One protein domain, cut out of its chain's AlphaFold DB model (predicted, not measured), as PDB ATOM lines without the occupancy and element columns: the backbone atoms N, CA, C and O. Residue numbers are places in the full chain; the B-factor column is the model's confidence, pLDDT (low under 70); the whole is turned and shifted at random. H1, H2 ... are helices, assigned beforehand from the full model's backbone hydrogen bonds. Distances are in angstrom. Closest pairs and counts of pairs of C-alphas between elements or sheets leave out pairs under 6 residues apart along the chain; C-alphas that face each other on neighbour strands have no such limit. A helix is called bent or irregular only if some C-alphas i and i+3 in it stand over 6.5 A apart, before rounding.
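What this domain is: This is residues 108 to 174 of the 180 residues of an uncharacterized protein of Salmonella enterica subsp. enterica serovar Montevideo str. S5-403 (UniProt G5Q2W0). Two long helices, H1 and H4, lie side by side and run opposite ways, and the stretch that joins them folds back over one side of the pair as a smaller flap with two short helices, H2 and H3. H2 packs on H1 at residues 119 to 123, H3 packs on H4 at residues 155 to 162, and the long pair makes the longest axis. The printed part has 67 residues with four named helices, in the order H1, H2, H3, H4, and no named strand; the class is all helix, with helices holding 50 of the 67 residues. The whole is compact, with a radius of gyration of the C-alphas of 11.9 A, and elongated, its C-alphas spanning 41 by 21 by 19 A.

How they stand to each other: Go along the printed part from Arg 108 and you come first to H1, residues 110 to 129. Hold it against H4, residues 155 to 172: the two touch, with 14 pairs of C-alphas within 8 A, and the closest C-alphas are those of Cys 123 and Ala 156, 5.6 A apart. Their lines stand at a shallow tilt of 17 degrees, and they run opposite ways. Next along the printed part is H2, residues 134 to 137, which touches H1, the closest C-alphas being those of Ala 119 and Leu 137 at 5.9 A. H1 touches H2 with residues 119 to 123 alone. Then comes H3, residues 143 to 150; H2 and H3 only just touch, with 3 pairs of C-alphas within 8 A, the closest being those of Leu 137 and Leu 146 at 6.9 A. H3 touches H4, which takes part with residues 155 to 162 alone; look at the C-alphas of Val 149 and Pro 155, the closest, 4.8 A apart. H3 and H4 stand at a steep tilt of 48 degrees and run opposite ways. H1 and H3 are apart, and so are H2 and H4. In the backbone, every O i to N i+4 pair inside H1 and H3 is within hydrogen-bond range, and in H4 13 of 14 are. H2, with four residues, is too short for such a pair, and its one O i to N i+3 pair is not within range.

Where its parts are: Find C-alpha 110 at (-46.865, -23.792, -51.682); from there H1 runs to C-alpha 129 at (-20.388, -35.050, -48.119), 29.0 A from first to last C-alpha, and x rises along the way. H2 goes from Thr 134 to Leu 137, and H3 runs from Gln 143 to Val 150, 10.5 A from first to last C-alpha. For the return, look at C-alpha 155 at (-25.707, -22.576, -46.531), where H4 begins; it ends at C-alpha 172, at (-47.752, -9.859, -42.727), after 25.7 A. No helix is bent or irregular.

The domain as a whole: The two C-alphas farthest apart are those of Arg 130, just after H1, and Gly 174, at 40.9 A. The first and last printed C-alphas, of Arg 108 and Gly 174, are 15.4 A apart. The three links, H1 to H2, H2 to H3 and H3 to H4, are tight, with 4, 5 and 4 residues between the helices. The printed part has no cut; it is residues 108 to 174 of a full chain of 180. In this predicted model the mean pLDDT of the printed part is 91.0, and no printed residue is under 70.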
ATOM      1  N   ARG A 108     -51.097 -20.222 -53.724       77.06
ATOM      2  CA  ARG A 108     -50.404 -20.650 -54.956       77.06
ATOM      3  C   ARG A 108     -48.887 -20.839 -54.784       77.06
ATOM      4  O   ARG A 108     -48.276 -21.551 -55.570       77.06
ATOM      5  N   GLY A 109     -48.279 -20.252 -53.749       81.62
ATOM      6  CA  GLY A 109     -46.840 -20.344 -53.476       81.62
ATOM      7  C   GLY A 109     -46.375 -21.610 -52.744       81.62
ATOM      8  O   GLY A 109     -45.193 -21.710 -52.420       81.62
ATOM      9  N   ILE A 110     -47.254 -22.574 -52.427       87.56
ATOM     10  CA  ILE A 110     -46.865 -23.792 -51.682       87.56
ATOM     11  C   ILE A 110     -45.731 -24.555 -52.388       87.56
ATOM     12  O   ILE A 110     -44.869 -25.134 -51.722       87.56
ATOM     13  N   GLU A 111     -45.691 -24.531 -53.722       89.19
ATOM     14  CA  GLU A 111     -44.607 -25.142 -54.499       89.19
ATOM     15  C   GLU A 111     -43.237 -24.532 -54.184       89.19
ATOM     16  O   GLU A 111     -42.263 -25.276 -54.069       89.19
ATOM     17  N   ASP A 112     -43.153 -23.217 -53.957       90.19
ATOM     18  CA  ASP A 112     -41.910 -22.543 -53.559       90.19
ATOM     19  C   ASP A 112     -41.423 -23.050 -52.205       90.19
ATOM     20  O   ASP A 112     -40.240 -23.336 -52.017       90.19
ATOM     21  N   PHE A 113     -42.345 -23.229 -51.257       92.12
ATOM     22  CA  PHE A 113     -42.014 -23.759 -49.940       92.12
ATOM     23  C   PHE A 113     -41.516 -25.209 -50.017       92.12
ATOM     24  O   PHE A 113     -40.568 -25.588 -49.326       92.12
ATOM     25  N   VAL A 114     -42.113 -26.024 -50.891       93.19
ATOM     26  CA  VAL A 114     -41.644 -27.389 -51.161       93.19
ATOM     27  C   VAL A 114     -40.265 -27.372 -51.828       93.19
ATOM     28  O   VAL A 114     -39.387 -28.127 -51.405       93.19
ATOM     29  N   ARG A 115     -40.029 -26.489 -52.809       94.38
ATOM     30  CA  ARG A 115     -38.710 -26.299 -53.437       94.38
ATOM     31  C   ARG A 115     -37.645 -25.932 -52.403       94.38
ATOM     32  O   ARG A 115     -36.584 -26.551 -52.401       94.38
ATOM     33  N   LEU A 116     -37.944 -25.026 -51.469       94.62
ATOM     34  CA  LEU A 116     -37.040 -24.663 -50.370       94.62
ATOM     35  C   LEU A 116     -36.726 -25.853 -49.446       94.62
ATOM     36  O   LEU A 116     -35.567 -26.060 -49.085       94.62
ATOM     37  N   GLN A 117     -37.718 -26.686 -49.111       95.31
ATOM     38  CA  GLN A 117     -37.491 -27.905 -48.320       95.31
ATOM     39  C   GLN A 117     -36.594 -28.917 -49.041       95.31
ATOM     40  O   GLN A 117     -35.699 -29.512 -48.432       95.31
ATOM     41  N   ILE A 118     -36.808 -29.101 -50.346       94.94
ATOM     42  CA  ILE A 118     -35.978 -29.978 -51.176       94.94
ATOM     43  C   ILE A 118     -34.552 -29.417 -51.262       94.94
ATOM     44  O   ILE A 118     -33.585 -30.155 -51.041       94.94
ATOM     45  N   ALA A 119     -34.407 -28.108 -51.494       95.69
ATOM     46  CA  ALA A 119     -33.123 -27.416 -51.511       95.69
ATOM     47  C   ALA A 119     -32.368 -27.594 -50.185       95.69
ATOM     48  O   ALA A 119     -31.180 -27.918 -50.201       95.69
ATOM     49  N   PHE A 120     -33.052 -27.473 -49.041       96.00
ATOM     50  CA  PHE A 120     -32.465 -27.708 -47.721       96.00
ATOM     51  C   PHE A 120     -31.918 -29.135 -47.587       96.00
ATOM     52  O   PHE A 120     -30.762 -29.323 -47.201       96.00
ATOM     53  N   ALA A 121     -32.711 -30.149 -47.950       95.19
ATOM     54  CA  ALA A 121     -32.295 -31.549 -47.857       95.19
ATOM     55  C   ALA A 121     -31.078 -31.854 -48.750       95.19
ATOM     56  O   ALA A 121     -30.137 -32.534 -48.323       95.19
ATOM     57  N   HIS A 122     -31.064 -31.321 -49.977       95.25
ATOM     58  CA  HIS A 122     -29.922 -31.440 -50.882       95.25
ATOM     59  C   HIS A 122     -28.690 -30.711 -50.351       95.25
ATOM     60  O   HIS A 122     -27.610 -31.307 -50.327       95.25
ATOM     61  N   CYS A 123     -28.848 -29.471 -49.886       95.38
ATOM     62  CA  CYS A 123     -27.775 -28.686 -49.289       95.38
ATOM     63  C   CYS A 123     -27.143 -29.436 -48.115       95.38
ATOM     64  O   CYS A 123     -25.943 -29.697 -48.134       95.38
ATOM     65  N   LEU A 124     -27.948 -29.892 -47.150       95.19
ATOM     66  CA  LEU A 124     -27.462 -30.614 -45.976       95.19
ATOM     67  C   LEU A 124     -26.690 -31.884 -46.364       95.19
ATOM     68  O   LEU A 124     -25.588 -32.125 -45.867       95.19
ATOM     69  N   ARG A 125     -27.228 -32.675 -47.305       95.00
ATOM     70  CA  ARG A 125     -26.561 -33.881 -47.819       95.00
ATOM     71  C   ARG A 125     -25.201 -33.555 -48.438       95.00
ATOM     72  O   ARG A 125     -24.242 -34.288 -48.206       95.00
ATOM     73  N   MET A 126     -25.124 -32.502 -49.250       94.44
ATOM     74  CA  MET A 126     -23.893 -32.112 -49.943       94.44
ATOM     75  C   MET A 126     -22.872 -31.493 -48.986       94.44
ATOM     76  O   MET A 126     -21.696 -31.827 -49.090       94.44
ATOM     77  N   THR A 127     -23.303 -30.698 -48.000       93.31
ATOM     78  CA  THR A 127     -22.444 -30.172 -46.925       93.31
ATOM     79  C   THR A 127     -21.782 -31.312 -46.153       93.31
ATOM     80  O   THR A 127     -20.561 -31.339 -46.013       93.31
ATOM     81  N   LEU A 128     -22.560 -32.314 -45.729       93.56
ATOM     82  CA  LEU A 128     -22.036 -33.472 -44.993       93.56
ATOM     83  C   LEU A 128     -21.100 -34.352 -45.837       93.56
ATOM     84  O   LEU A 128     -20.229 -35.025 -45.290       93.56
ATOM     85  N   ARG A 129     -21.257 -34.340 -47.167       93.75
ATOM     86  CA  ARG A 129     -20.388 -35.050 -48.119       93.75
ATOM     87  C   ARG A 129     -19.237 -34.202 -48.666       93.75
ATOM     88  O   ARG A 129     -18.447 -34.734 -49.437       93.75
ATOM     89  N   ARG A 130     -19.143 -32.921 -48.288       92.50
ATOM     90  CA  ARG A 130     -18.173 -31.951 -48.829       92.50
ATOM     91  C   ARG A 130     -18.205 -31.878 -50.365       92.50
ATOM     92  O   ARG A 130     -17.170 -31.883 -51.019       92.50
ATOM     93  N   GLN A 131     -19.410 -31.861 -50.933       92.12
ATOM     94  CA  GLN A 131     -19.654 -31.803 -52.378       92.12
ATOM     95  C   GLN A 131     -20.063 -30.390 -52.826       92.12
ATOM     96  O   GLN A 131     -20.673 -29.664 -52.033       92.12
ATOM     97  N   PRO A 132     -19.771 -30.003 -54.085       89.62
ATOM     98  CA  PRO A 132     -20.197 -28.718 -54.633       89.62
ATOM     99  C   PRO A 132     -21.727 -28.630 -54.677       89.62
ATOM    100  O   PRO A 132     -22.402 -29.604 -55.006       89.62
ATOM    101  N   GLN A 133     -22.272 -27.462 -54.328       89.69
ATOM    102  CA  GLN A 133     -23.711 -27.296 -54.075       89.69
ATOM    103  C   GLN A 133     -24.427 -26.482 -55.154       89.69
ATOM    104  O   GLN A 133     -25.607 -26.707 -55.407       89.69
ATOM    105  N   THR A 134     -23.710 -25.567 -55.809       87.06
ATOM    106  CA  THR A 134     -24.268 -24.509 -56.662       87.06
ATOM    107  C   THR A 134     -25.173 -25.041 -57.770       87.06
ATOM    108  O   THR A 134     -26.295 -24.570 -57.917       87.06
ATOM    109  N   GLN A 135     -24.729 -26.064 -58.505       89.06
ATOM    110  CA  GLN A 135     -25.477 -26.594 -59.648       89.06
ATOM    111  C   GLN A 135     -26.779 -27.287 -59.232       89.06
ATOM    112  O   GLN A 135     -27.811 -27.103 -59.862       89.06
ATOM    113  N   VAL A 136     -26.746 -28.070 -58.150       90.88
ATOM    114  CA  VAL A 136     -27.937 -28.786 -57.665       90.88
ATOM    115  C   VAL A 136     -28.928 -27.811 -57.038       90.88
ATOM    116  O   VAL A 136     -30.129 -27.952 -57.242       90.88
ATOM    117  N   LEU A 137     -28.438 -26.826 -56.282       92.25
ATOM    118  CA  LEU A 137     -29.289 -25.825 -55.642       92.25
ATOM    119  C   LEU A 137     -29.930 -24.865 -56.649       92.25
ATOM    120  O   LEU A 137     -31.067 -24.462 -56.427       92.25
ATOM    121  N   GLY A 138     -29.266 -24.567 -57.770       90.88
ATOM    122  CA  GLY A 138     -29.827 -23.737 -58.843       90.88
ATOM    123  C   GLY A 138     -31.071 -24.322 -59.524       90.88
ATOM    124  O   GLY A 138     -31.823 -23.583 -60.140       90.88
ATOM    125  N   ASN A 139     -31.342 -25.622 -59.364       92.12
ATOM    126  CA  ASN A 139     -32.583 -26.237 -59.855       92.12
ATOM    127  C   ASN A 139     -33.798 -25.952 -58.953       92.12
ATOM    128  O   ASN A 139     -34.929 -26.232 -59.345       92.12
ATOM    129  N   TYR A 140     -33.571 -25.469 -57.728       92.38
ATOM    130  CA  TYR A 140     -34.613 -25.276 -56.712       92.38
ATOM    131  C   TYR A 140     -34.689 -23.844 -56.176       92.38
ATOM    132  O   TYR A 140     -35.693 -23.494 -55.560       92.38
ATOM    133  N   LEU A 141     -33.632 -23.050 -56.355       92.25
ATOM    134  CA  LEU A 141     -33.514 -21.684 -55.859       92.25
ATOM    135  C   LEU A 141     -33.308 -20.720 -57.022       92.25
ATOM    136  O   LEU A 141     -32.476 -20.975 -57.893       92.25
ATOM    137  N   ASP A 142     -33.987 -19.577 -56.962       91.81
ATOM    138  CA  ASP A 142     -33.728 -18.458 -57.863       91.81
ATOM    139  C   ASP A 142     -32.299 -17.932 -57.689       91.81
ATOM    140  O   ASP A 142     -31.667 -18.097 -56.638       91.81
ATOM    141  N   GLN A 143     -31.789 -17.250 -58.713       89.25
ATOM    142  CA  GLN A 143     -30.395 -16.810 -58.764       89.25
ATOM    143  C   GLN A 143     -30.005 -15.914 -57.573       89.25
ATOM    144  O   GLN A 143     -28.913 -16.064 -57.023       89.25
ATOM    145  N   GLU A 144     -30.909 -15.041 -57.120       90.56
ATOM    146  CA  GLU A 144     -30.686 -14.178 -55.952       90.56
ATOM    147  C   GLU A 144     -30.587 -14.989 -54.645       90.56
ATOM    148  O   GLU A 144     -29.668 -14.803 -53.840       90.56
ATOM    149  N   ALA A 145     -31.506 -15.938 -54.441       90.19
ATOM    150  CA  ALA A 145     -31.503 -16.819 -53.276       90.19
ATOM    151  C   ALA A 145     -30.265 -17.727 -53.267       90.19
ATOM    152  O   ALA A 145     -29.633 -17.911 -52.223       90.19
ATOM    153  N   LEU A 146     -29.868 -18.246 -54.432       92.69
ATOM    154  CA  LEU A 146     -28.673 -19.068 -54.589       92.69
ATOM    155  C   LEU A 146     -27.404 -18.303 -54.199       92.69
ATOM    156  O   LEU A 146     -26.588 -18.835 -53.446       92.69
ATOM    157  N   GLN A 147     -27.250 -17.053 -54.646       91.62
ATOM    158  CA  GLN A 147     -26.110 -16.213 -54.267       91.62
ATOM    159  C   GLN A 147     -26.048 -15.996 -52.751       91.62
ATOM    160  O   GLN A 147     -24.996 -16.198 -52.144       91.62
ATOM    161  N   LYS A 148     -27.185 -15.678 -52.114       91.94
ATOM    162  CA  LYS A 148     -27.283 -15.522 -50.650       91.94
ATOM    163  C   LYS A 148     -26.893 -16.799 -49.899       91.94
ATOM    164  O   LYS A 148     -26.268 -16.726 -48.840       91.94
ATOM    165  N   VAL A 149     -27.264 -17.967 -50.425       92.75
ATOM    166  CA  VAL A 149     -26.969 -19.276 -49.822       92.75
ATOM    167  C   VAL A 149     -25.496 -19.649 -49.972       92.75
ATOM    168  O   VAL A 149     -24.883 -20.054 -48.988       92.75
ATOM    169  N   VAL A 150     -24.918 -19.476 -51.162       89.69
ATOM    170  CA  VAL A 150     -23.509 -19.804 -51.441       89.69
ATOM    171  C   VAL A 150     -22.551 -18.854 -50.717       89.69
ATOM    172  O   VAL A 150     -21.505 -19.295 -50.251       89.69
ATOM    173  N   ALA A 151     -22.917 -17.579 -50.561       91.19
ATOM    174  CA  ALA A 151     -22.120 -16.598 -49.820       91.19
ATOM    175  C   ALA A 151     -22.168 -16.790 -48.289       91.19
ATOM    176  O   ALA A 151     -21.381 -16.188 -47.561       91.19
ATOM    177  N   SER A 152     -23.098 -17.600 -47.773       92.06
ATOM    178  CA  SER A 152     -23.256 -17.833 -46.336       92.06
ATOM    179  C   SER A 152     -22.246 -18.856 -45.816       92.06
ATOM    180  O   SER A 152     -22.068 -19.921 -46.401       92.06
ATOM    181  N   HIS A 153     -21.687 -18.609 -44.627       88.94
ATOM    182  CA  HIS A 153     -20.860 -19.593 -43.915       88.94
ATOM    183  C   HIS A 153     -21.629 -20.891 -43.598       88.94
ATOM    184  O   HIS A 153     -21.054 -21.976 -43.551       88.94
ATOM    185  N   SER A 154     -22.947 -20.794 -43.393       92.06
ATOM    186  CA  SER A 154     -23.830 -21.951 -43.218       92.06
ATOM    187  C   SER A 154     -24.946 -21.924 -44.269       92.06
ATOM    188  O   SER A 154     -25.986 -21.289 -44.048       92.06
ATOM    189  N   PRO A 155     -24.743 -22.578 -45.430       92.88
ATOM    190  CA  PRO A 155     -25.707 -22.576 -46.531       92.88
ATOM    191  C   PRO A 155     -27.050 -23.214 -46.150       92.88
ATOM    192  O   PRO A 155     -28.106 -22.645 -46.409       92.88
ATOM    193  N   ALA A 156     -27.030 -24.351 -45.446       93.38
ATOM    194  CA  ALA A 156     -28.254 -25.039 -45.025       93.38
ATOM    195  C   ALA A 156     -29.082 -24.177 -44.057       93.38
ATOM    196  O   ALA A 156     -30.296 -24.067 -44.208       93.38
ATOM    197  N   ASN A 157     -28.423 -23.504 -43.106       94.75
ATOM    198  CA  ASN A 157     -29.104 -22.591 -42.189       94.75
ATOM    199  C   ASN A 157     -29.673 -21.366 -42.919       94.75
ATOM    200  O   ASN A 157     -30.744 -20.879 -42.572       94.75
ATOM    201  N   ARG A 158     -28.994 -20.888 -43.971       95.56
ATOM    202  CA  ARG A 158     -29.525 -19.808 -44.809       95.56
ATOM    203  C   ARG A 158     -30.819 -20.216 -45.511       95.56
ATOM    204  O   ARG A 158     -31.732 -19.407 -45.574       95.56
ATOM    205  N   ILE A 159     -30.929 -21.455 -45.989       95.12
ATOM    206  CA  ILE A 159     -32.173 -21.948 -46.602       95.12
ATOM    207  C   ILE A 159     -33.309 -22.016 -45.568       95.12
ATOM    208  O   ILE A 159     -34.431 -21.632 -45.885       95.12
ATOM    209  N   LEU A 160     -33.031 -22.420 -44.322       95.19
ATOM    210  CA  LEU A 160     -34.034 -22.364 -43.246       95.19
ATOM    211  C   LEU A 160     -34.514 -20.932 -42.983       95.19
ATOM    212  O   LEU A 160     -35.708 -20.718 -42.784       95.19
ATOM    213  N   LEU A 161     -33.608 -19.952 -43.030       94.94
ATOM    214  CA  LEU A 161     -33.982 -18.545 -42.914       94.94
ATOM    215  C   LEU A 161     -34.898 -18.109 -44.069       94.94
ATOM    216  O   LEU A 161     -35.929 -17.502 -43.806       94.94
ATOM    217  N   LEU A 162     -34.591 -18.493 -45.314       94.31
ATOM    218  CA  LEU A 162     -35.454 -18.215 -46.474       94.31
ATOM    219  C   LEU A 162     -36.854 -18.837 -46.313       94.31
ATOM    220  O   LEU A 162     -37.854 -18.213 -46.659       94.31
ATOM    221  N   MET A 163     -36.947 -20.043 -45.742       94.06
ATOM    222  CA  MET A 163     -38.237 -20.660 -45.401       94.06
ATOM    223  C   MET A 163     -39.001 -19.851 -44.343       94.06
ATOM    224  O   MET A 163     -40.212 -19.672 -44.461       94.06
ATOM    225  N   GLY A 164     -38.304 -19.346 -43.322       92.88
ATOM    226  CA  GLY A 164     -38.887 -18.472 -42.303       92.88
ATOM    227  C   GLY A 164     -39.370 -17.137 -42.873       92.88
ATOM    228  O   GLY A 164     -40.481 -16.703 -42.572       92.88
ATOM    229  N   GLU A 165     -38.586 -16.513 -43.753       92.56
ATOM    230  CA  GLU A 165     -38.955 -15.283 -44.464       92.56
ATOM    231  C   GLU A 165     -40.200 -15.494 -45.338       92.56
ATOM    232  O   GLU A 165     -41.124 -14.677 -45.307       92.56
ATOM    233  N   TRP A 166     -40.276 -16.629 -46.043       91.62
ATOM    234  CA  TRP A 166     -41.436 -17.015 -46.850       91.62
ATOM    235  C   TRP A 166     -42.727 -17.092 -46.015       91.62
ATOM    236  O   TRP A 166     -43.780 -16.626 -46.464       91.62
ATOM    237  N   LEU A 167     -42.649 -17.624 -44.787       89.81
ATOM    238  CA  LEU A 167     -43.768 -17.660 -43.836       89.81
ATOM    239  C   LEU A 167     -44.087 -16.268 -43.270       89.81
ATOM    240  O   LEU A 167     -45.253 -15.879 -43.190       89.81
ATOM    241  N   ALA A 168     -43.067 -15.485 -42.919       88.38
ATOM    242  CA  ALA A 168     -43.228 -14.151 -42.345       88.38
ATOM    243  C   ALA A 168     -43.913 -13.167 -43.306       88.38
ATOM    244  O   ALA A 168     -44.717 -12.338 -42.879       88.38
ATOM    245  N   ILE A 169     -43.631 -13.258 -44.610       87.62
ATOM    246  CA  ILE A 169     -44.317 -12.463 -45.641       87.62
ATOM    247  C   ILE A 169     -45.824 -12.766 -45.641       87.62
ATOM    248  O   ILE A 169     -46.636 -11.845 -45.662       87.62
ATOM    249  N   ARG A 170     -46.204 -14.044 -45.526       86.06
ATOM    250  CA  ARG A 170     -47.613 -14.482 -45.519       86.06
ATOM    251  C   ARG A 170     -48.345 -14.144 -44.228       86.06
ATOM    252  O   ARG A 170     -49.543 -13.867 -44.246       86.06
ATOM    253  N   ARG A 171     -47.617 -14.100 -43.112       82.50
ATOM    254  CA  ARG A 171     -48.142 -13.578 -41.848       82.50
ATOM    255  C   ARG A 171     -48.455 -12.093 -41.952       82.50
ATOM    256  O   ARG A 171     -49.551 -11.682 -41.596       82.50
ATOM    257  N   ARG A 172     -47.539 -11.300 -42.518       81.56
ATOM    258  CA  ARG A 172     -47.752  -9.859 -42.727       81.56
ATOM    259  C   ARG A 172     -48.882  -9.547 -43.707       81.56
ATOM    260  O   ARG A 172     -49.541  -8.530 -43.543       81.56
ATOM    261  N   SER A 173     -49.158 -10.426 -44.672       77.75
ATOM    262  CA  SER A 173     -50.302 -10.280 -45.581       77.75
ATOM    263  C   SER A 173     -51.649 -10.702 -44.969       77.75
ATOM    264  O   SER A 173     -52.610 -10.872 -45.713       77.75
ATOM    265  N   GLY A 174     -51.722 -10.952 -43.654       70.81
ATOM    266  CA  GLY A 174     -52.960 -11.319 -42.952       70.81
ATOM    267  C   GLY A 174     -53.473 -12.735 -43.232       70.81
ATOM    268  O   GLY A 174     -54.593 -13.060 -42.854       70.81
TER     269      GLY A 174